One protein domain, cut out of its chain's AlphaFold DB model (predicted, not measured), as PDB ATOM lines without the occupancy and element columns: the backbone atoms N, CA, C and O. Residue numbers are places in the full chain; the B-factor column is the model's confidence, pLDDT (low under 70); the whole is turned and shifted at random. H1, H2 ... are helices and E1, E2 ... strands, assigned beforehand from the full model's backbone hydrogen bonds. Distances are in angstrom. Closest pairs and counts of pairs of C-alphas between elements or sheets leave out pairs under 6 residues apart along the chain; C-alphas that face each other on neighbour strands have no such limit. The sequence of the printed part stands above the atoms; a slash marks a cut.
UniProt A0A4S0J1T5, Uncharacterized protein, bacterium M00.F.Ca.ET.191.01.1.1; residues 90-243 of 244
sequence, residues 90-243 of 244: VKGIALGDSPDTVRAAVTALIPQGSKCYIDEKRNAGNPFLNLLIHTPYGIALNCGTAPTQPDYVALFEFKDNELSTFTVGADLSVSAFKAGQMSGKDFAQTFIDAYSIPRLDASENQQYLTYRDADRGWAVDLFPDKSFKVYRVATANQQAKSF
ATOM      1  N   VAL A  90       0.689  13.937 -47.928       93.06
ATOM      2  CA  VAL A  90       1.464  12.708 -48.099       93.06
ATOM      3  C   VAL A  90       0.831  11.592 -47.276       93.06
ATOM      4  O   VAL A  90       0.856  11.632 -46.050       93.06
ATOM      5  N   LYS A  91       0.244  10.582 -47.935       91.81
ATOM      6  CA  LYS A  91      -0.387   9.424 -47.258       91.81
ATOM      7  C   LYS A  91      -1.380   9.816 -46.149       91.81
ATOM      8  O   LYS A  91      -1.450   9.183 -45.103       91.81
ATOM      9  N   GLY A  92      -2.159  10.867 -46.391       92.00
ATOM     10  CA  GLY A  92      -3.144  11.366 -45.431       92.00
ATOM     11  C   GLY A  92      -2.599  12.364 -44.408       92.00
ATOM     12  O   GLY A  92      -3.403  12.893 -43.655       92.00
ATOM     13  N   ILE A  93      -1.303  12.689 -44.428       95.50
ATOM     14  CA  ILE A  93      -0.646  13.651 -43.530       95.50
ATOM     15  C   ILE A  93      -0.337  14.936 -44.303       95.50
ATOM     16  O   ILE A  93       0.249  14.870 -45.381       95.50
ATOM     17  N   ALA A  94      -0.707  16.100 -43.779       95.56
ATOM     18  CA  ALA A  94      -0.388  17.405 -44.359       95.56
ATOM     19  C   ALA A  94       0.094  18.395 -43.291       95.56
ATOM     20  O   ALA A  94      -0.229  18.262 -42.109       95.56
ATOM     21  N   LEU A  95       0.845  19.422 -43.704       96.25
ATOM     22  CA  LEU A  95       1.191  20.520 -42.801       96.25
ATOM     23  C   LEU A  95      -0.093  21.236 -42.362       96.25
ATOM     24  O   LEU A  95      -1.021  21.417 -43.152       96.25
ATOM     25  N   GLY A  96      -0.144  21.653 -41.101       95.62
ATOM     26  CA  GLY A  96      -1.354  22.207 -40.492       95.62
ATOM     27  C   GLY A  96      -2.285  21.167 -39.866       95.62
ATOM     28  O   GLY A  96      -3.168  21.551 -39.106       95.62
ATOM     29  N   ASP A  97      -2.096  19.867 -40.121       96.94
ATOM     30  CA  ASP A  97      -2.913  18.837 -39.473       96.94
ATOM     31  C   ASP A  97      -2.694  18.834 -37.948       96.94
ATOM     32  O   ASP A  97      -1.587  19.061 -37.447       96.94
ATOM     33  N   SER A  98      -3.762  18.544 -37.201       97.00
ATOM     34  CA  SER A  98      -3.706  18.424 -35.742       97.00
ATOM     35  C   SER A  98      -2.948  17.160 -35.299       97.00
ATOM     36  O   SER A  98      -2.886  16.186 -36.058       97.00
ATOM     37  N   PRO A  99      -2.443  17.098 -34.053       97.06
ATOM     38  CA  PRO A  99      -1.803  15.897 -33.519       97.06
ATOM     39  C   PRO A  99      -2.655  14.634 -33.617       97.06
ATOM     40  O   PRO A  99      -2.133  13.569 -33.935       97.06
ATOM     41  N   ASP A 100      -3.964  14.743 -33.387       97.19
ATOM     42  CA  ASP A 100      -4.876  13.599 -33.439       97.19
ATOM     43  C   ASP A 100      -5.082  13.111 -34.877       97.19
ATOM     44  O   ASP A 100      -5.064  11.905 -35.132       97.19
ATOM     45  N   THR A 101      -5.196  14.043 -35.831       97.12
ATOM     46  CA  THR A 101      -5.248  13.735 -37.267       97.12
ATOM     47  C   THR A 101      -3.977  13.021 -37.718       97.12
ATOM     48  O   THR A 101      -4.051  11.976 -38.368       97.12
ATOM     49  N   VAL A 102      -2.810  13.543 -37.329       97.31
ATOM     50  CA  VAL A 102      -1.516  12.934 -37.653       97.31
ATOM     51  C   VAL A 102      -1.389  11.563 -36.995       97.31
ATOM     52  O   VAL A 102      -1.004  10.615 -37.671       97.31
ATOM     53  N   ARG A 103      -1.771  11.410 -35.720       96.94
ATOM     54  CA  ARG A 103      -1.736  10.117 -35.019       96.94
ATOM     55  C   ARG A 103      -2.557   9.070 -35.769       96.94
ATOM     56  O   ARG A 103      -2.043   7.991 -36.038       96.94
ATOM     57  N   ALA A 104      -3.789   9.402 -36.157       96.56
ATOM     58  CA  ALA A 104      -4.653   8.493 -36.906       96.56
ATOM     59  C   ALA A 104      -4.039   8.085 -38.256       96.56
ATOM     60  O   ALA A 104      -4.019   6.899 -38.595       96.56
ATOM     61  N   ALA A 105      -3.492   9.046 -39.006       95.94
ATOM     62  CA  ALA A 105      -2.839   8.777 -40.283       95.94
ATOM     63  C   ALA A 105      -1.577   7.913 -40.116       95.94
ATOM     64  O   ALA A 105      -1.397   6.946 -40.852       95.94
ATOM     65  N   VAL A 106      -0.740   8.194 -39.113       95.19
ATOM     66  CA  VAL A 106       0.457   7.397 -38.806       95.19
ATOM     67  C   VAL A 106       0.077   5.980 -38.396       95.19
ATOM     68  O   VAL A 106       0.663   5.035 -38.912       95.19
ATOM     69  N   THR A 107      -0.936   5.802 -37.543       94.31
ATOM     70  CA  THR A 107      -1.439   4.471 -37.172       94.31
ATOM     71  C   THR A 107      -1.889   3.670 -38.394       94.31
ATOM     72  O   THR A 107      -1.618   2.476 -38.463       94.31
ATOM     73  N   ALA A 108      -2.505   4.314 -39.390       93.06
ATOM     74  CA  ALA A 108      -2.896   3.653 -40.636       93.06
ATOM     75  C   ALA A 108      -1.703   3.237 -41.523       93.06
ATOM     76  O   ALA A 108      -1.865   2.382 -42.395       93.06
ATOM     77  N   LEU A 109      -0.514   3.816 -41.314       90.19
ATOM     78  CA  LEU A 109       0.715   3.459 -42.033       90.19
ATOM     79  C   LEU A 109       1.491   2.314 -41.381       90.19
ATOM     80  O   LEU A 109       2.376   1.751 -42.025       90.19
ATOM     81  N   ILE A 110       1.172   1.960 -40.135       90.00
ATOM     82  CA  ILE A 110       1.834   0.875 -39.412       90.00
ATOM     83  C   ILE A 110       1.443  -0.465 -40.056       90.00
ATOM     84  O   ILE A 110       0.260  -0.818 -40.058       90.00
ATOM     85  N   PRO A 111       2.401  -1.251 -40.590       81.75
ATOM     86  CA  PRO A 111       2.091  -2.552 -41.166       81.75
ATOM     87  C   PRO A 111       1.445  -3.479 -40.133       81.75
ATOM     88  O   PRO A 111       1.875  -3.534 -38.974       81.75
ATOM     89  N   GLN A 112       0.435  -4.244 -40.557       82.38
ATOM     90  CA  GLN A 112      -0.225  -5.216 -39.686       82.38
ATOM     91  C   GLN A 112       0.790  -6.227 -39.136       82.38
ATOM     92  O   GLN A 112       1.603  -6.775 -39.878       82.38
ATOM     93  N   GLY A 113       0.743  -6.463 -37.823       82.19
ATOM     94  CA  GLY A 113       1.664  -7.373 -37.133       82.19
ATOM     95  C   GLY A 113       3.062  -6.803 -36.865       82.19
ATOM     96  O   GLY A 113       3.887  -7.505 -36.279       82.19
ATOM     97  N   SER A 114       3.347  -5.554 -37.249       85.81
ATOM     98  CA  SER A 114       4.585  -4.887 -36.842       85.81
ATOM     99  C   SER A 114       4.559  -4.519 -35.355       85.81
ATOM    100  O   SER A 114       3.501  -4.361 -34.743       85.81
ATOM    101  N   LYS A 115       5.748  -4.380 -34.763       88.88
ATOM    102  CA  LYS A 115       5.924  -3.922 -33.376       88.88
ATOM    103  C   LYS A 115       6.051  -2.403 -33.269       88.88
ATOM    104  O   LYS A 115       6.453  -1.920 -32.219       88.88
ATOM    105  N   CYS A 116       5.768  -1.664 -34.340       92.50
ATOM    106  CA  CYS A 116       5.922  -0.221 -34.312       92.50
ATOM    107  C   CYS A 116       4.834   0.419 -33.444       92.50
ATOM    108  O   CYS A 116       3.671   0.016 -33.488       92.50
ATOM    109  N   TYR A 117       5.208   1.432 -32.676       92.50
ATOM    110  CA  TYR A 117       4.302   2.198 -31.830       92.50
ATOM    111  C   TYR A 117       4.643   3.682 -31.895       92.50
ATOM    112  O   TYR A 117       5.704   4.092 -32.368       92.50
ATOM    113  N   ILE A 118       3.692   4.494 -31.455       94.56
ATOM    114  CA  ILE A 118       3.828   5.940 -31.458       94.56
ATOM    115  C   ILE A 118       4.394   6.385 -30.109       94.56
ATOM    116  O   ILE A 118       3.760   6.172 -29.077       94.56
ATOM    117  N   ASP A 119       5.557   7.030 -30.141       94.19
ATOM    118  CA  ASP A 119       6.101   7.764 -29.003       94.19
ATOM    119  C   ASP A 119       5.714   9.241 -29.098       94.19
ATOM    120  O   ASP A 119       5.674   9.828 -30.182       94.19
ATOM    121  N   GLU A 120       5.479   9.873 -27.949       94.00
ATOM    122  CA  GLU A 120       5.129  11.289 -27.888       94.00
ATOM    123  C   GLU A 120       6.091  12.067 -26.997       94.00
ATOM    124  O   GLU A 120       6.297  11.757 -25.820       94.00
ATOM    125  N   LYS A 121       6.624  13.155 -27.543       93.44
ATOM    126  CA  LYS A 121       7.324  14.175 -26.776       93.44
ATOM    127  C   LYS A 121       6.292  15.154 -26.239       93.44
ATOM    128  O   LYS A 121       5.816  16.013 -26.969       93.44
ATOM    129  N   ARG A 122       5.961  15.038 -24.953       88.12
ATOM    130  CA  ARG A 122       5.154  16.034 -24.212       88.12
ATOM    131  C   ARG A 122       5.968  16.809 -23.178       88.12
ATOM    132  O   ARG A 122       5.524  17.836 -22.679       88.12
ATOM    133  N   ASN A 123       7.130  16.277 -22.816       81.75
ATOM    134  CA  ASN A 123       8.040  16.812 -21.817       81.75
ATOM    135  C   ASN A 123       9.454  16.261 -22.068       81.75
ATOM    136  O   ASN A 123       9.682  15.512 -23.019       81.75
ATOM    137  N   ALA A 124      10.394  16.600 -21.186       79.38
ATOM    138  CA  ALA A 124      11.785  16.173 -21.296       79.38
ATOM    139  C   ALA A 124      12.050  14.702 -20.887       79.38
ATOM    140  O   ALA A 124      13.208  14.297 -20.833       79.38
ATOM    141  N   GLY A 125      11.022  13.897 -20.596       82.31
ATOM    142  CA  GLY A 125      11.162  12.547 -20.036       82.31
ATOM    143  C   GLY A 125      11.741  11.496 -20.989       82.31
ATOM    144  O   GLY A 125      12.336  10.530 -20.518       82.31
ATOM    145  N   ASN A 126      11.619  11.683 -22.309       84.25
ATOM    146  CA  ASN A 126      12.293  10.843 -23.301       84.25
ATOM    147  C   ASN A 126      13.519  11.593 -23.862       84.25
ATOM    148  O   ASN A 126      13.354  12.486 -24.701       84.25
ATOM    149  N   PRO A 127      14.750  11.253 -23.428       87.19
ATOM    150  CA  PRO A 127      15.950  11.959 -23.866       87.19
ATOM    151  C   PRO A 127      16.223  11.786 -25.363       87.19
ATOM    152  O   PRO A 127      16.757  12.704 -25.977       87.19
ATOM    153  N   PHE A 128      15.822  10.665 -25.970       89.44
ATOM    154  CA  PHE A 128      16.029  10.424 -27.398       89.44
ATOM    155  C   PHE A 128      15.150  11.338 -28.253       89.44
ATOM    156  O   PHE A 128      15.643  11.974 -29.183       89.44
ATOM    157  N   LEU A 129      13.871  11.490 -27.897       90.75
ATOM    158  CA  LEU A 129      12.989  12.419 -28.607       90.75
ATOM    159  C   LEU A 129      13.402  13.879 -28.433       90.75
ATOM    160  O   LEU A 129      13.214  14.671 -29.352       90.75
ATOM    161  N   ASN A 130      13.995  14.252 -27.299       89.06
ATOM    162  CA  ASN A 130      14.514  15.609 -27.118       89.06
ATOM    163  C   ASN A 130      15.667  15.947 -28.074       89.06
ATOM    164  O   ASN A 130      15.853  17.122 -28.376       89.06
ATOM    165  N   LEU A 131      16.428  14.945 -28.528       89.44
ATOM    166  CA  LEU A 131      17.524  15.130 -29.484       89.44
ATOM    167  C   LEU A 131      17.040  15.224 -30.934       89.44
ATOM    168  O   LEU A 131      17.729  15.813 -31.759       89.44
ATOM    169  N   LEU A 132      15.890  14.622 -31.250       91.75
ATOM    170  CA  LEU A 132      15.391  14.493 -32.624       91.75
ATOM    171  C   LEU A 132      14.274  15.480 -32.966       91.75
ATOM    172  O   LEU A 132      14.124  15.864 -34.121       91.75
ATOM    173  N   ILE A 133      13.474  15.869 -31.974       92.44
ATOM    174  CA  ILE A 133      12.348  16.790 -32.121       92.44
ATOM    175  C   ILE A 133      12.739  18.091 -31.436       92.44
ATOM    176  O   ILE A 133      12.945  18.123 -30.220       92.44
ATOM    177  N   HIS A 134      12.812  19.178 -32.196       90.19
ATOM    178  CA  HIS A 134      13.259  20.478 -31.695       90.19
ATOM    179  C   HIS A 134      12.109  21.334 -31.163       90.19
ATOM    180  O   HIS A 134      12.316  22.260 -30.380       90.19
ATOM    181  N   THR A 135      10.880  21.001 -31.538       91.81
ATOM    182  CA  THR A 135       9.668  21.612 -30.987       91.81
ATOM    183  C   THR A 135       9.348  21.110 -29.568       91.81
ATOM    184  O   THR A 135       9.789  20.024 -29.171       91.81
ATOM    185  N   PRO A 136       8.584  21.871 -28.756       91.62
ATOM    186  CA  PRO A 136       8.145  21.415 -27.434       91.62
ATOM    187  C   PRO A 136       7.247  20.173 -27.478       91.62
ATOM    188  O   PRO A 136       7.262  19.386 -26.533       91.62
ATOM    189  N   TYR A 137       6.489  19.999 -28.567       94.81
ATOM    190  CA  TYR A 137       5.586  18.873 -28.771       94.81
ATOM    191  C   TYR A 137       5.849  18.177 -30.105       94.81
ATOM    192  O   TYR A 137       5.940  18.820 -31.151       94.81
ATOM    193  N   GLY A 138       5.920  16.850 -30.068       96.50
ATOM    194  CA  GLY A 138       6.142  16.037 -31.252       96.50
ATOM    195  C   GLY A 138       5.723  14.591 -31.072       96.50
ATOM    196  O   GLY A 138       5.541  14.106 -29.955       96.50
ATOM    197  N   ILE A 139       5.572  13.908 -32.195       96.31
ATOM    198  CA  ILE A 139       5.206  12.500 -32.282       96.31
ATOM    199  C   ILE A 139       6.280  11.795 -33.112       96.31
ATOM    200  O   ILE A 139       6.780  12.358 -34.083       96.31
ATOM    201  N   ALA A 140       6.640  10.568 -32.756       96.44
ATOM    202  CA  ALA A 140       7.555   9.746 -33.534       96.44
ATOM    203  C   ALA A 140       6.992   8.338 -33.723       96.44
ATOM    204  O   ALA A 140       6.394   7.775 -32.806       96.44
ATOM    205  N   LEU A 141       7.206   7.756 -34.902       96.00
ATOM    206  CA  LEU A 141       6.947   6.338 -35.129       96.00
ATOM    207  C   LEU A 141       8.211   5.552 -34.781       96.00
ATOM    208  O   LEU A 141       9.222   5.671 -35.472       96.00
ATOM    209  N   ASN A 142       8.141   4.767 -33.712       94.88
ATOM    210  CA  ASN A 142       9.235   3.947 -33.215       94.88
ATOM    211  C   ASN A 142       8.999   2.486 -33.603       94.88
ATOM    212  O   ASN A 142       8.004   1.892 -33.193       94.88
ATOM    213  N   CYS A 143       9.911   1.908 -34.374       93.19
ATOM    214  CA  CYS A 143       9.911   0.494 -34.752       93.19
ATOM    215  C   CYS A 143      11.002  -0.314 -34.026       93.19
ATOM    216  O   CYS A 143      11.226  -1.484 -34.340       93.19
ATOM    217  N   GLY A 144      11.653   0.293 -33.029       89.75
ATOM    218  CA  GLY A 144      12.729  -0.310 -32.253       89.75
ATOM    219  C   GLY A 144      12.253  -1.515 -31.450       89.75
ATOM    220  O   GLY A 144      11.123  -1.581 -30.963       89.75
ATOM    221  N   THR A 145      13.139  -2.496 -31.286       83.88
ATOM    222  CA  THR A 145      12.809  -3.757 -30.602       83.88
ATOM    223  C   THR A 145      12.984  -3.693 -29.084       83.88
ATOM    224  O   THR A 145      12.506  -4.588 -28.383       83.88
ATOM    225  N   ALA A 146      13.628  -2.641 -28.567       79.69
ATOM    226  CA  ALA A 146      13.867  -2.429 -27.145       79.69
ATOM    227  C   ALA A 146      13.712  -0.941 -26.761       79.69
ATOM    228  O   ALA A 146      14.140  -0.077 -27.525       79.69
ATOM    229  N   PRO A 147      13.200  -0.614 -25.556       75.69
ATOM    230  CA  PRO A 147      13.037   0.778 -25.109       75.69
ATOM    231  C   PRO A 147      14.340   1.589 -25.043       75.69
ATOM    232  O   PRO A 147      14.320   2.813 -25.107       75.69
ATOM    233  N   THR A 148      15.482   0.917 -24.886       82.88
ATOM    234  CA  THR A 148      16.812   1.542 -24.810       82.88
ATOM    235  C   THR A 148      17.474   1.738 -26.173       82.88
ATOM    236  O   THR A 148      18.539   2.345 -26.246       82.88
ATOM    237  N   GLN A 149      16.869   1.212 -27.238       85.56
ATOM    238  CA  GLN A 149      17.358   1.282 -28.613       85.56
ATOM    239  C   GLN A 149      16.182   1.645 -29.525       85.56
ATOM    240  O   GLN A 149      15.678   0.783 -30.253       85.56
ATOM    241  N   PRO A 150      15.676   2.888 -29.423       90.75
ATOM    242  CA  PRO A 150      14.605   3.325 -30.299       90.75
ATOM    243  C   PRO A 150      15.089   3.336 -31.750       90.75
ATOM    244  O   PRO A 150      16.237   3.680 -32.030       90.75
ATOM    245  N   ASP A 151      14.183   2.995 -32.658       93.44
ATOM    246  CA  ASP A 151      14.391   3.088 -34.100       93.44
ATOM    247  C   ASP A 151      13.282   3.966 -34.676       93.44
ATOM    248  O   ASP A 151      12.162   3.518 -34.938       93.44
ATOM    249  N   TYR A 152      13.560   5.266 -34.737       94.69
ATOM    250  CA  TYR A 152      12.591   6.262 -35.167       94.69
ATOM    251  C   TYR A 152      12.576   6.360 -36.690       94.69
ATOM    252  O   TYR A 152      13.428   7.007 -37.295       94.69
ATOM    253  N   VAL A 153      11.558   5.757 -37.301       95.50
ATOM    254  CA  VAL A 153      11.401   5.707 -38.762       95.50
ATOM    255  C   VAL A 153      10.563   6.863 -39.315       95.50
ATOM    256  O   VAL A 153      10.489   7.046 -40.528       95.50
ATOM    257  N   ALA A 154       9.918   7.649 -38.448       97.44
ATOM    258  CA  ALA A 154       9.300   8.923 -38.804       97.44
ATOM    259  C   ALA A 154       9.188   9.862 -37.598       97.44
ATOM    260  O   ALA A 154       9.020   9.410 -36.464       97.44
ATOM    261  N   LEU A 155       9.237  11.166 -37.863       98.00
ATOM    262  CA  LEU A 155       9.169  12.240 -36.872       98.00
ATOM    263  C   LEU A 155       8.145  13.283 -37.318       98.00
ATOM    264  O   LEU A 155       8.101  13.643 -38.490       98.00
ATOM    265  N   PHE A 156       7.353  13.795 -36.384       98.00
ATOM    266  CA  PHE A 156       6.291  14.769 -36.621       98.00
ATOM    267  C   PHE A 156       6.402  15.869 -35.569       98.00
ATOM    268  O   PHE A 156       6.262  15.614 -34.373       98.00
ATOM    269  N   GLU A 157       6.678  17.092 -36.004       97.75
ATOM    270  CA  GLU A 157       6.920  18.237 -35.132       97.75
ATOM    271  C   GLU A 157       5.789  19.251 -35.234       97.75
ATOM    272  O   GLU A 157       5.422  19.700 -36.329       97.75
ATOM    273  N   PHE A 158       5.277  19.676 -34.083       96.50
ATOM    274  CA  PHE A 158       4.125  20.562 -34.023       96.50
ATOM    275  C   PHE A 158       4.514  21.916 -33.451       96.50
ATOM    276  O   PHE A 158       5.222  22.026 -32.448       96.50
ATOM    277  N   LYS A 159       3.983  22.962 -34.074       94.38
ATOM    278  CA  LYS A 159       4.052  24.329 -33.581       94.38
ATOM    279  C   LYS A 159       2.629  24.853 -33.496       94.38
ATOM    280  O   LYS A 159       1.852  24.626 -34.413       94.38
ATOM    281  N   ASP A 160       2.282  25.493 -32.384       93.69
ATOM    282  CA  ASP A 160       0.941  26.052 -32.173       93.69
ATOM    283  C   ASP A 160      -0.183  25.009 -32.372       93.69
ATOM    284  O   ASP A 160      -1.259  25.311 -32.869       93.69
ATOM    285  N   ASN A 161       0.086  23.758 -31.966       94.19
ATOM    286  CA  ASN A 161      -0.801  22.595 -32.118       94.19
ATOM    287  C   ASN A 161      -1.117  22.195 -33.575       94.19
ATOM    288  O   ASN A 161      -2.079  21.476 -33.835       94.19
ATOM    289  N   GLU A 162      -0.274  22.607 -34.515       96.06
ATOM    290  CA  GLU A 162      -0.363  22.252 -35.926       96.06
ATOM    291  C   GLU A 162       0.931  21.600 -36.406       96.06
ATOM    292  O   GLU A 162       2.033  21.997 -36.009       96.06
ATOM    293  N   LEU A 163       0.821  20.615 -37.300       97.31
ATOM    294  CA  LEU A 163       1.987  19.985 -37.902       97.31
ATOM    295  C   LEU A 163       2.787  21.024 -38.699       97.31
ATOM    296  O   LEU A 163       2.304  21.615 -39.666       97.31
ATOM    297  N   SER A 164       4.028  21.244 -38.282       96.19
ATOM    298  CA  SER A 164       4.939  22.215 -38.891       96.19
ATOM    299  C   SER A 164       6.018  21.554 -39.739       96.19
ATOM    300  O   SER A 164       6.443  22.131 -40.737       96.19
ATOM    301  N   THR A 165       6.412  20.338 -39.364       97.44
ATOM    302  CA  THR A 165       7.426  19.535 -40.041       97.44
ATOM    303  C   THR A 165       7.085  18.070 -39.853       97.44
ATOM    304  O   THR A 165       6.684  17.661 -38.765       97.44
ATOM    305  N   PHE A 166       7.301  17.260 -40.880       97.75
ATOM    306  CA  PHE A 166       7.395  15.821 -40.711       97.75
ATOM    307  C   PHE A 166       8.510  15.233 -41.565       97.75
ATOM    308  O   PHE A 166       8.775  15.690 -42.676       97.75
ATOM    309  N   THR A 167       9.145  14.204 -41.026       97.88
ATOM    310  CA  THR A 167      10.240  13.462 -41.643       97.88
ATOM    311  C   THR A 167       9.836  12.002 -41.724       97.88
ATOM    312  O   THR A 167       9.373  11.426 -40.741       97.88
ATOM    313  N   VAL A 168      10.032  11.396 -42.887       97.31
ATOM    314  CA  VAL A 168       9.810   9.974 -43.141       97.31
ATOM    315  C   VAL A 168      11.155   9.360 -43.500       97.31
ATOM    316  O   VAL A 168      11.767   9.741 -44.493       97.31
ATOM    317  N   GLY A 169      11.618   8.421 -42.678       96.44
ATOM    318  CA  GLY A 169      12.870   7.696 -42.877       96.44
ATOM    319  C   GLY A 169      12.804   6.697 -44.034       96.44
ATOM    320  O   GLY A 169      11.734   6.407 -44.583       96.44
ATOM    321  N   ALA A 170      13.962   6.151 -44.404       94.81
ATOM    322  CA  ALA A 170      14.088   5.211 -45.516       94.81
ATOM    323  C   ALA A 170      13.234   3.946 -45.315       94.81
ATOM    324  O   ALA A 170      12.510   3.546 -46.227       94.81
ATOM    325  N   ASP A 171      13.225   3.363 -44.114       92.31
ATOM    326  CA  ASP A 171      12.483   2.124 -43.831       92.31
ATOM    327  C   ASP A 171      10.964   2.300 -43.948       92.31
ATOM    328  O   ASP A 171      10.259   1.470 -44.543       92.31
ATOM    329  N   LEU A 172      10.439   3.428 -43.453       93.06
ATOM    330  CA  LEU A 172       9.029   3.758 -43.642       93.06
ATOM    331  C   LEU A 172       8.730   4.084 -45.111       93.06
ATOM    332  O   LEU A 172       7.682   3.700 -45.628       93.06
ATOM    333  N   SER A 173       9.663   4.721 -45.821       93.44
ATOM    334  CA  SER A 173       9.531   4.981 -47.259       93.44
ATOM    335  C   SER A 173       9.441   3.681 -48.065       93.44
ATOM    336  O   SER A 173       8.567   3.517 -48.921       93.44
ATOM    337  N   VAL A 174      10.286   2.696 -47.758       90.88
ATOM    338  CA  VAL A 174      10.263   1.378 -48.405       90.88
ATOM    339  C   VAL A 174       8.939   0.663 -48.150       90.88
ATOM    340  O   VAL A 174       8.327   0.176 -49.101       90.88
ATOM    341  N   SER A 175       8.474   0.626 -46.902       89.06
ATOM    342  CA  SER A 175       7.275  -0.126 -46.519       89.06
ATOM    343  C   SER A 175       5.964   0.556 -46.934       89.06
ATOM    344  O   SER A 175       5.109  -0.082 -47.547       89.06
ATOM    345  N   ALA A 176       5.804   1.856 -46.674       88.25
ATOM    346  CA  ALA A 176       4.551   2.575 -46.921       88.25
ATOM    347  C   ALA A 176       4.421   3.124 -48.356       88.25
ATOM    348  O   ALA A 176       3.304   3.342 -48.846       88.25
ATOM    349  N   PHE A 177       5.541   3.332 -49.057       88.94
ATOM    350  CA  PHE A 177       5.574   3.939 -50.396       88.94
ATOM    351  C   PHE A 177       6.140   3.007 -51.467       88.94
ATOM    352  O   PHE A 177       6.210   3.396 -52.629       88.94
ATOM    353  N   LYS A 178       6.507   1.768 -51.105       90.19
ATOM    354  CA  LYS A 178       7.153   0.796 -52.005       90.19
ATOM    355  C   LYS A 178       8.460   1.329 -52.606       90.19
ATOM    356  O   LYS A 178       8.882   0.889 -53.673       90.19
ATOM    357  N   ALA A 179       9.135   2.242 -51.904       91.44
ATOM    358  CA  ALA A 179      10.328   2.918 -52.409       91.44
ATOM    359  C   ALA A 179      11.488   1.942 -52.702       91.44
ATOM    360  O   ALA A 179      12.338   2.217 -53.547       91.44
ATOM    361  N   GLY A 180      11.515   0.765 -52.063       89.81
ATOM    362  CA  GLY A 180      12.504  -0.288 -52.330       89.81
ATOM    363  C   GLY A 180      12.440  -0.865 -53.749       89.81
ATOM    364  O   GLY A 180      13.432  -1.402 -54.228       89.81
ATOM    365  N   GLN A 181      11.307  -0.708 -54.439       92.56
ATOM    366  CA  GLN A 181      11.092  -1.192 -55.810       92.56
ATOM    367  C   GLN A 181      11.434  -0.143 -56.879       92.56
ATOM    368  O   GLN A 181      11.299  -0.412 -58.068       92.56
ATOM    369  N   MET A 182      11.851   1.054 -56.463       94.44
ATOM    370  CA  MET A 182      12.106   2.198 -57.338       94.44
ATOM    371  C   MET A 182      13.593   2.551 -57.326       94.44
ATOM    372  O   MET A 182      14.266   2.394 -56.301       94.44
ATOM    373  N   SER A 183      14.123   3.085 -58.426       95.25
ATOM    374  CA  SER A 183      15.394   3.813 -58.349       95.25
ATOM    375  C   SER A 183      15.202   5.121 -57.563       95.25
ATOM    376  O   SER A 183      14.076   5.574 -57.359       95.25
ATOM    377  N   GLY A 184      16.290   5.757 -57.112       92.44
ATOM    378  CA  GLY A 184      16.190   7.084 -56.480       92.44
ATOM    379  C   GLY A 184      15.557   8.126 -57.412       92.44
ATOM    380  O   GLY A 184      14.736   8.929 -56.978       92.44
ATOM    381  N   LYS A 185      15.864   8.043 -58.714       94.81
ATOM    382  CA  LYS A 185      15.273   8.897 -59.752       94.81
ATOM    383  C   LYS A 185      13.769   8.661 -59.896       94.81
ATOM    384  O   LYS A 185      13.015   9.626 -59.932       94.81
ATOM    385  N   ASP A 186      13.329   7.405 -59.950       96.12
ATOM    386  CA  ASP A 186      11.903   7.082 -60.115       96.12
ATOM    387  C   ASP A 186      11.096   7.451 -58.870       96.12
ATOM    388  O   ASP A 186       9.962   7.911 -58.979       96.12
ATOM    389  N   PHE A 187      11.687   7.297 -57.680       95.62
ATOM    390  CA  PHE A 187      11.074   7.753 -56.437       95.62
ATOM    391  C   PHE A 187      10.892   9.277 -56.432       95.62
ATOM    392  O   PHE A 187       9.796   9.761 -56.155       95.62
ATOM    393  N   ALA A 188      11.932  10.026 -56.815       95.81
ATOM    394  CA  ALA A 188      11.857  11.476 -56.956       95.81
ATOM    395  C   ALA A 188      10.798  11.901 -57.980       95.81
ATOM    396  O   ALA A 188       9.987  12.775 -57.687       95.81
ATOM    397  N   GLN A 189      10.753  11.245 -59.143       96.25
ATOM    398  CA  GLN A 189       9.752  11.521 -60.171       96.25
ATOM    399  C   GLN A 189       8.332  11.220 -59.677       96.25
ATOM    400  O   GLN A 189       7.441  12.043 -59.836       96.25
ATOM    401  N   THR A 190       8.132  10.094 -58.990       93.81
ATOM    402  CA  THR A 190       6.835   9.748 -58.389       93.81
ATOM    403  C   THR A 190       6.388  10.815 -57.389       93.81
ATOM    404  O   THR A 190       5.213  11.168 -57.343       93.81
ATOM    405  N   PHE A 191       7.319  11.346 -56.591       92.50
ATOM    406  CA  PHE A 191       7.037  12.420 -55.642       92.50
ATOM    407  C   PHE A 191       6.669  13.729 -56.363       92.50
ATOM    408  O   PHE A 191       5.700  14.387 -55.993       92.50
ATOM    409  N   ILE A 192       7.414  14.077 -57.415       94.88
ATOM    410  CA  ILE A 192       7.150  15.232 -58.282       94.88
ATOM    411  C   ILE A 192       5.734  15.157 -58.860       94.88
ATOM    412  O   ILE A 192       4.948  16.093 -58.691       94.88
ATOM    413  N   ASP A 193       5.394  14.023 -59.469       94.50
ATOM    414  CA  ASP A 193       4.118  13.808 -60.147       94.50
ATOM    415  C   ASP A 193       2.950  13.822 -59.153       94.50
ATOM    416  O   ASP A 193       1.946  14.503 -59.372       94.50
ATOM    417  N   ALA A 194       3.095  13.127 -58.018       91.62
ATOM    418  CA  ALA A 194       2.045  13.006 -57.006       91.62
ATOM    419  C   ALA A 194       1.631  14.352 -56.394       91.62
ATOM    420  O   ALA A 194       0.481  14.510 -55.981       91.62
ATOM    421  N   TYR A 195       2.554  15.315 -56.327       90.44
ATOM    422  CA  TYR A 195       2.329  16.598 -55.660       90.44
ATOM    423  C   TYR A 195       2.437  17.804 -56.591       90.44
ATOM    424  O   TYR A 195       2.444  18.941 -56.116       90.44
ATOM    425  N   SER A 196       2.483  17.564 -57.907       92.31
ATOM    426  CA  SER A 196       2.568  18.611 -58.934       92.31
ATOM    427  C   SER A 196       3.717  19.592 -58.676       92.31
ATOM    428  O   SER A 196       3.561  20.808 -58.798       92.31
ATOM    429  N   ILE A 197       4.872  19.062 -58.268       94.12
ATOM    430  CA  ILE A 197       6.087  19.855 -58.086       94.12
ATOM    431  C   ILE A 197       6.674  20.119 -59.479       94.12
ATOM    432  O   ILE A 197       6.826  19.173 -60.241       94.12
ATOM    433  N   PRO A 198       7.031  21.360 -59.856       95.19
ATOM    434  CA  PRO A 198       7.570  21.623 -61.194       95.19
ATOM    435  C   PRO A 198       8.911  20.926 -61.457       95.19
ATOM    436  O   PRO A 198       9.156  20.409 -62.543       95.19
ATOM    437  N   ARG A 199       9.797  20.953 -60.457       95.75
ATOM    438  CA  ARG A 199      11.110  20.302 -60.441       95.75
ATOM    439  C   ARG A 199      11.639  20.269 -59.014       95.75
ATOM    440  O   ARG A 199      11.286  21.128 -58.209       95.75
ATOM    441  N   LEU A 200      12.512  19.310 -58.738       96.94
ATOM    442  CA  LEU A 200      13.368  19.346 -57.560       96.94
ATOM    443  C   LEU A 200      14.743  19.887 -57.964       96.94
ATOM    444  O   LEU A 200      15.281  19.511 -59.006       96.94
ATOM    445  N   ASP A 201      15.306  20.743 -57.125       97.38
ATOM    446  CA  ASP A 201      16.637  21.318 -57.278       97.38
ATOM    447  C   ASP A 201      17.638  20.597 -56.379       97.38
ATOM    448  O   ASP A 201      17.278  20.067 -55.334       97.38
ATOM    449  N   ALA A 202      18.917  20.571 -56.753       96.88
ATOM    450  CA  ALA A 202      19.943  20.129 -55.816       96.88
ATOM    451  C   ALA A 202      20.077  21.158 -54.682       96.88
ATOM    452  O   ALA A 202      20.127  22.362 -54.931       96.88
ATOM    453  N   SER A 203      20.163  20.676 -53.445       96.75
ATOM    454  CA  SER A 203      20.583  21.492 -52.298       96.75
ATOM    455  C   SER A 203      21.953  22.136 -52.538       96.75
ATOM    456  O   SER A 203      22.751  21.644 -53.336       96.75
ATOM    457  N   GLU A 204      22.256  23.220 -51.817       94.00
ATOM    458  CA  GLU A 204      23.519  23.968 -51.967       94.00
ATOM    459  C   GLU A 204      24.761  23.080 -51.801       94.00
ATOM    460  O   GLU A 204      25.748  23.230 -52.518       94.00
ATOM    461  N   ASN A 205      24.694  22.115 -50.883       93.44
ATOM    462  CA  ASN A 205      25.751  21.139 -50.631       93.44
ATOM    463  C   ASN A 205      25.576  19.825 -51.417       93.44
ATOM    464  O   ASN A 205      26.338  18.884 -51.202       93.44
ATOM    465  N   GLN A 206      24.581  19.759 -52.308       93.38
ATOM    466  CA  GLN A 206      24.259  18.631 -53.188       93.38
ATOM    467  C   GLN A 206      23.982  17.305 -52.460       93.38
ATOM    468  O   GLN A 206      24.088  16.234 -53.054       93.38
ATOM    469  N   GLN A 207      23.618  17.349 -51.176       95.06
ATOM    470  CA  GLN A 207      23.365  16.138 -50.388       95.06
ATOM    471  C   GLN A 207      21.962  15.561 -50.593       95.06
ATOM    472  O   GLN A 207      21.738  14.378 -50.352       95.06
ATOM    473  N   TYR A 208      21.018  16.392 -51.020       96.81
ATOM    474  CA  TYR A 208      19.623  16.029 -51.251       96.81
ATOM    475  C   TYR A 208      19.007  16.901 -52.348       96.81
ATOM    476  O   TYR A 208      19.563  17.940 -52.726       96.81
ATOM    477  N   LEU A 209      17.858  16.467 -52.853       98.12
ATOM    478  CA  LEU A 209      17.009  17.243 -53.747       98.12
ATOM    479  C   LEU A 209      15.988  18.028 -52.919       98.12
ATOM    480  O   LEU A 209      15.493  17.516 -51.925       98.12
ATOM    481  N   THR A 210      15.655  19.253 -53.299       98.00
ATOM    482  CA  THR A 210      14.751  20.119 -52.540       98.00
ATOM    483  C   THR A 210      13.807  20.881 -53.457       98.00
ATOM    484  O   THR A 210      14.108  21.137 -54.621       98.00
ATOM    485  N   TYR A 211      12.644  21.244 -52.937       97.12
ATOM    486  CA  TYR A 211      11.741  22.193 -53.567       97.12
ATOM    487  C   TYR A 211      11.147  23.101 -52.503       97.12
ATOM    488  O   TYR A 211      10.750  22.644 -51.430       97.12
ATOM    489  N   ARG A 212      11.063  24.392 -52.822       95.50
ATOM    490  CA  ARG A 212      10.529  25.421 -51.938       95.50
ATOM    491  C   ARG A 212       9.436  26.200 -52.646       95.50
ATOM    492  O   ARG A 212       9.679  26.837 -53.666       95.50
ATOM    493  N   ASP A 213       8.264  26.217 -52.039       92.94
ATOM    494  CA  ASP A 213       7.124  27.005 -52.474       92.94
ATOM    495  C   ASP A 213       6.945  28.191 -51.521       92.94
ATOM    496  O   ASP A 213       6.329  28.086 -50.457       92.94
ATOM    497  N   ALA A 214       7.556  29.324 -51.871       89.25
ATOM    498  CA  ALA A 214       7.510  30.529 -51.046       89.25
ATOM    499  C   ALA A 214       6.122  31.191 -51.029       89.25
ATOM    500  O   ALA A 214       5.813  31.921 -50.086       89.25
ATOM    501  N   ASP A 215       5.281  30.917 -52.026       88.75
ATOM    502  CA  ASP A 215       3.935  31.481 -52.111       88.75
ATOM    503  C   ASP A 215       2.974  30.715 -51.202       88.75
ATOM    504  O   ASP A 215       2.207  31.310 -50.441       88.75
ATOM    505  N   ARG A 216       3.057  29.378 -51.219       88.56
ATOM    506  CA  ARG A 216       2.226  28.496 -50.387       88.56
ATOM    507  C   ARG A 216       2.856  28.151 -49.035       88.56
ATOM    508  O   ARG A 216       2.174  27.560 -48.203       88.56
ATOM    509  N   GLY A 217       4.106  28.535 -48.785       92.81
ATOM    510  CA  GLY A 217       4.741  28.473 -47.464       92.81
ATOM    511  C   GLY A 217       5.177  27.077 -47.025       92.81
ATOM    512  O   GLY A 217       5.136  26.766 -45.833       92.81
ATOM    513  N   TRP A 218       5.599  26.226 -47.960       95.25
ATOM    514  CA  TRP A 218       6.103  24.889 -47.641       95.25
ATOM    515  C   TRP A 218       7.327  24.516 -48.479       95.25
ATOM    516  O   TRP A 218       7.610  25.121 -49.514       95.25
ATOM    517  N   ALA A 219       8.068  23.523 -48.010       96.75
ATOM    518  CA  ALA A 219       9.199  22.947 -48.711       96.75
ATOM    519  C   ALA A 219       9.273  21.437 -48.481       96.75
ATOM    520  O   ALA A 219       8.676  20.903 -47.540       96.75
ATOM    521  N   VAL A 220      10.012  20.761 -49.354       97.56
ATOM    522  CA  VAL A 220      10.354  19.348 -49.227       97.56
ATOM    523  C   VAL A 220      11.833  19.141 -49.507       97.56
ATOM    524  O   VAL A 220      12.353  19.702 -50.465       97.56
ATOM    525  N   ASP A 221      12.468  18.292 -48.708       97.81
ATOM    526  CA  ASP A 221      13.807  17.761 -48.941       97.81
ATOM    527  C   ASP A 221      13.699  16.247 -49.156       97.81
ATOM    528  O   ASP A 221      13.039  15.548 -48.387       97.81
ATOM    529  N   LEU A 222      14.334  15.739 -50.206       97.62
ATOM    530  CA  LEU A 222      14.316  14.350 -50.645       97.62
ATOM    531  C   LEU A 222      15.748  13.810 -50.679       97.62
ATOM    532  O   LEU A 222      16.579  14.257 -51.476       97.62
ATOM    533  N   PHE A 223      16.033  12.838 -49.824       96.94
ATOM    534  CA  PHE A 223      17.378  12.323 -49.609       96.94
ATOM    535  C   PHE A 223      17.693  11.119 -50.517       96.94
ATOM    536  O   PHE A 223      16.781  10.426 -50.982       96.94
ATOM    537  N   PRO A 224      18.984  10.823 -50.773       94.94
ATOM    538  CA  PRO A 224      19.394   9.716 -51.644       94.94
ATOM    539  C   PRO A 224      18.939   8.328 -51.173       94.94
ATOM    540  O   PRO A 224      18.729   7.435 -51.992       94.94
ATOM    541  N   ASP A 225      18.759   8.146 -49.865       95.88
ATOM    542  CA  ASP A 225      18.241   6.920 -49.246       95.88
ATOM    543  C   ASP A 225      16.710   6.782 -49.362       95.88
ATOM    544  O   ASP A 225      16.132   5.829 -48.841       95.88
ATOM    545  N   LYS A 226      16.061   7.707 -50.087       95.88
ATOM    546  CA  LYS A 226      14.608   7.801 -50.293       95.88
ATOM    547  C   LYS A 226      13.837   8.193 -49.034       95.88
ATOM    548  O   LYS A 226      12.611   8.108 -49.040       95.88
ATOM    549  N   SER A 227      14.518   8.644 -47.981       97.12
ATOM    550  CA  SER A 227      13.869   9.407 -46.920       97.12
ATOM    551  C   SER A 227      13.506  10.807 -47.420       97.12
ATOM    552  O   SER A 227      14.029  11.293 -48.429       97.12
ATOM    553  N   PHE A 228      12.577  11.466 -46.738       97.50
ATOM    554  CA  PHE A 228      12.193  12.831 -47.075       97.50
ATOM    555  C   PHE A 228      11.687  13.599 -45.862       97.50
ATOM    556  O   PHE A 228      11.256  13.026 -44.859       97.50
ATOM    557  N   LYS A 229      11.706  14.920 -45.980       97.81
ATOM    558  CA  LYS A 229      11.216  15.861 -44.980       97.81
ATOM    559  C   LYS A 229      10.323  16.886 -45.653       97.81
ATOM    560  O   LYS A 229      10.720  17.471 -46.648       97.81
ATOM    561  N   VAL A 230       9.150  17.145 -45.092       97.56
ATOM    562  CA  VAL A 230       8.236  18.207 -45.530       97.56
ATOM    563  C   VAL A 230       8.059  19.181 -44.376       97.56
ATOM    564  O   VAL A 230       7.851  18.761 -43.239       97.56
ATOM    565  N   TYR A 231       8.171  20.479 -44.638       97.38
ATOM    566  CA  TYR A 231       8.181  21.490 -43.583       97.38
ATOM    567  C   TYR A 231       7.614  22.827 -44.041       97.38
ATOM    568  O   TYR A 231       7.649  23.176 -45.222       97.38
ATOM    569  N   ARG A 232       7.088  23.593 -43.082       95.06
ATOM    570  CA  ARG A 232       6.648  24.970 -43.304       95.06
ATOM    571  C   ARG A 232       7.856  25.869 -43.542       95.06
ATOM    572  O   ARG A 232       8.879  25.767 -42.864       95.06
ATOM    573  N   VAL A 233       7.698  26.819 -44.454       93.50
ATOM    574  CA  VAL A 233       8.651  27.904 -44.668       93.50
ATOM    575  C   VAL A 233       7.942  29.248 -44.636       93.50
ATOM    576  O   VAL A 233       6.774  29.352 -44.999       93.50
ATOM    577  N   ALA A 234       8.657  30.290 -44.211       88.38
ATOM    578  CA  ALA A 234       8.114  31.641 -44.240       88.38
ATOM    579  C   ALA A 234       7.760  32.036 -45.680       88.38
ATOM    580  O   ALA A 234       8.589  31.882 -46.588       88.38
ATOM    581  N   THR A 235       6.541  32.546 -45.861       86.88
ATOM    582  CA  THR A 235       6.099  33.098 -47.144       86.88
ATOM    583  C   THR A 235       6.713  34.469 -47.388       86.88
ATOM    584  O   THR A 235       7.104  35.154 -46.438       86.88
ATOM    585  N   ALA A 236       6.736  34.918 -48.644       80.38
ATOM    586  CA  ALA A 236       7.206  36.264 -48.988       80.38
ATOM    587  C   ALA A 236       6.490  37.358 -48.164       80.38
ATOM    588  O   ALA A 236       7.123  38.267 -47.628       80.38
ATOM    589  N   ASN A 237       5.175  37.211 -47.959       77.69
ATOM    590  CA  ASN A 237       4.369  38.128 -47.146       77.69
ATOM    591  C   ASN A 237       4.739  38.109 -45.655       77.69
ATOM    592  O   ASN A 237       4.680  39.142 -44.991       77.69
ATOM    593  N   GLN A 238       5.094  36.947 -45.103       81.75
ATOM    594  CA  GLN A 238       5.542  36.843 -43.711       81.75
ATOM    595  C   GLN A 238       6.942  37.433 -43.534       81.75
ATOM    596  O   GLN A 238       7.177  38.152 -42.566       81.75
ATOM    597  N   GLN A 239       7.840  37.191 -44.492       77.94
ATOM    598  CA  GLN A 239       9.188  37.756 -44.487       77.94
ATOM    599  C   GLN A 239       9.154  39.286 -44.565       77.94
ATOM    600  O   GLN A 239       9.827  39.949 -43.781       77.94
ATOM    601  N   ALA A 240       8.308  39.864 -45.424       76.31
ATOM    602  CA  ALA A 240       8.151  41.316 -45.530       76.31
ATOM    603  C   ALA A 240       7.674  41.977 -44.218       76.31
ATOM    604  O   ALA A 240       8.034  43.116 -43.927       76.31
ATOM    605  N   LYS A 241       6.894  41.262 -43.395       72.62
ATOM    606  CA  LYS A 241       6.431  41.752 -42.086       72.62
ATOM    607  C   LYS A 241       7.499  41.685 -40.994       72.62
ATOM    608  O   LYS A 241       7.410  42.457 -40.054       72.62
ATOM    609  N   SER A 242       8.488  40.797 -41.102       68.75
ATOM    610  CA  SER A 242       9.556  40.654 -40.098       68.75
ATOM    611  C   SER A 242      10.693  41.679 -40.209       68.75
ATOM    612  O   SER A 242      11.564  41.696 -39.346       68.75
ATOM    613  N   PHE A 243      10.706  42.508 -41.259       56.03
ATOM    614  CA  PHE A 243      11.710  43.562 -41.466       56.03
ATOM    615  C   PHE A 243      11.234  44.975 -41.079       56.03
ATOM    616  O   PHE A 243      12.018  45.915 -41.202       56.03
TER     617      PHE A 243
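This is residues 90 to 243 of the 244 residues of an uncharacterized protein of bacterium M00.F.Ca.ET.191.01.1.1 (UniProt A0A4S0J1T5). What would one see first? A single twisted sheet of seven strands makes a wall, with H1 over one face of its E1 to E4 half and H2 over the opposite face. H3 and H4 lie toward the ends of the strands where E4 and E6 finish, H4 only grazing the sheet, and H5 lies farthest out, off the sheet. What is it made of? The 154 printed residues hold five named helices and seven named strands, in the order H1 E1 H2 E2 E3 E4 H3 H4 E5 E6 E7 H5, and the sheet runs E1 E2 E3 E4 E7 E6 E5, all antiparallel, in a mixed class of helices and strands. How large is it? It is compact, with a radius of gyration of the C-alphas of 15.9 A and spans of 44 by 40 by 29 A.

Where are the strands? E1 is residues 117 to 121, 13.3 A, E2 is 137 to 142, 16.0 A, E3 is 152 to 159, 20.0 A, and E4 is 162 to 168, 17.5 A. E7 is 228 to 232, 13.9 A, E6 is 218 to 222, 13.7 A, and E5 is 209 to 213, 14.0 A. Where are the helices? H1 is residues 99 to 109, 15.3 A, H2 is 127 to 132, 9.1 A, and H3 is 170 to 177, 9.9 A. H4, the longest by residues, is 184 to 195, 16.8 A, and H5 is 236 to 241, 8.9 A. Which points help to find them? C-alpha 99, where H1 begins, is at (-1.803, 15.897, -33.519), C-alpha 152, where E3 begins, is at (12.591, 6.262, -35.167), and C-alpha 241, where H5 ends, is at (6.431, 41.752, -42.086).

How is the sheet joined? E2 E3 E4 and E5 E6 E7 are meanders, each strand the antiparallel neighbour of the one before, and E4 and E7 are antiparallel neighbours at 165 degrees, with N 166 and O 230 within hydrogen-bond range at 2.8 A. In the hairpin of E3 and E4, N 157 and O 165 are 2.8 A apart; in the hairpin of E7 and E6, N 219 and O 231 are 2.8 A apart. At edge strand E1, N 119 and O 140 of E2 are 2.9 A apart; at edge strand E5, N 211 and O 220 of E6 are 2.9 A apart. Which helices are on the sheet? H1 is over E2 and E3 at a height over the sheet of 9.0 A, running along the strands at 11 degrees to E2 on the local plane; the closest C-alphas of H1 and E2 are those of Val 106 and Leu 141, 7.5 A apart. H2, on the opposite face at a height of 8.9 A, is only just over E2, with 3 of its 6 C-alphas, and runs across the strands at 82 degrees to E2 on the local plane. H3, on the same face as H1, is only just over E3, with 3 of its 8 C-alphas; their closest C-alphas, Val 153 and Leu 172, are 5.8 A apart. What of H4, H5 and the helices among themselves? H4 only grazes the sheet with its residues 184 to 192, its closest C-alpha pair with E6 being Ala 188 and Leu 222 at 7.4 A, and H5 is not on the sheet. No helix touches another; H1 and H3 are close but not clearly touching, about perpendicular at 81 degrees, with the C-alphas of Leu 109 and Ala 176 closest at 6.3 A. In H1, H2, H3, H4 and H5 every O i to N i+4 pair is within hydrogen-bond range.

How far does it reach? The two C-alphas farthest apart are those of Gly 113 and Phe 243, 52.1 A. Is it continuous, and which link is long? The printed part has no cut, and the link from H4 to E5, 13 residues, is long; in it, residues 201 to 202 pair antiparallel with residues 209 to 210 of E5. Where is confidence low? The mean pLDDT of the printed part is 92.1, and residues 242 to 243 are under 70.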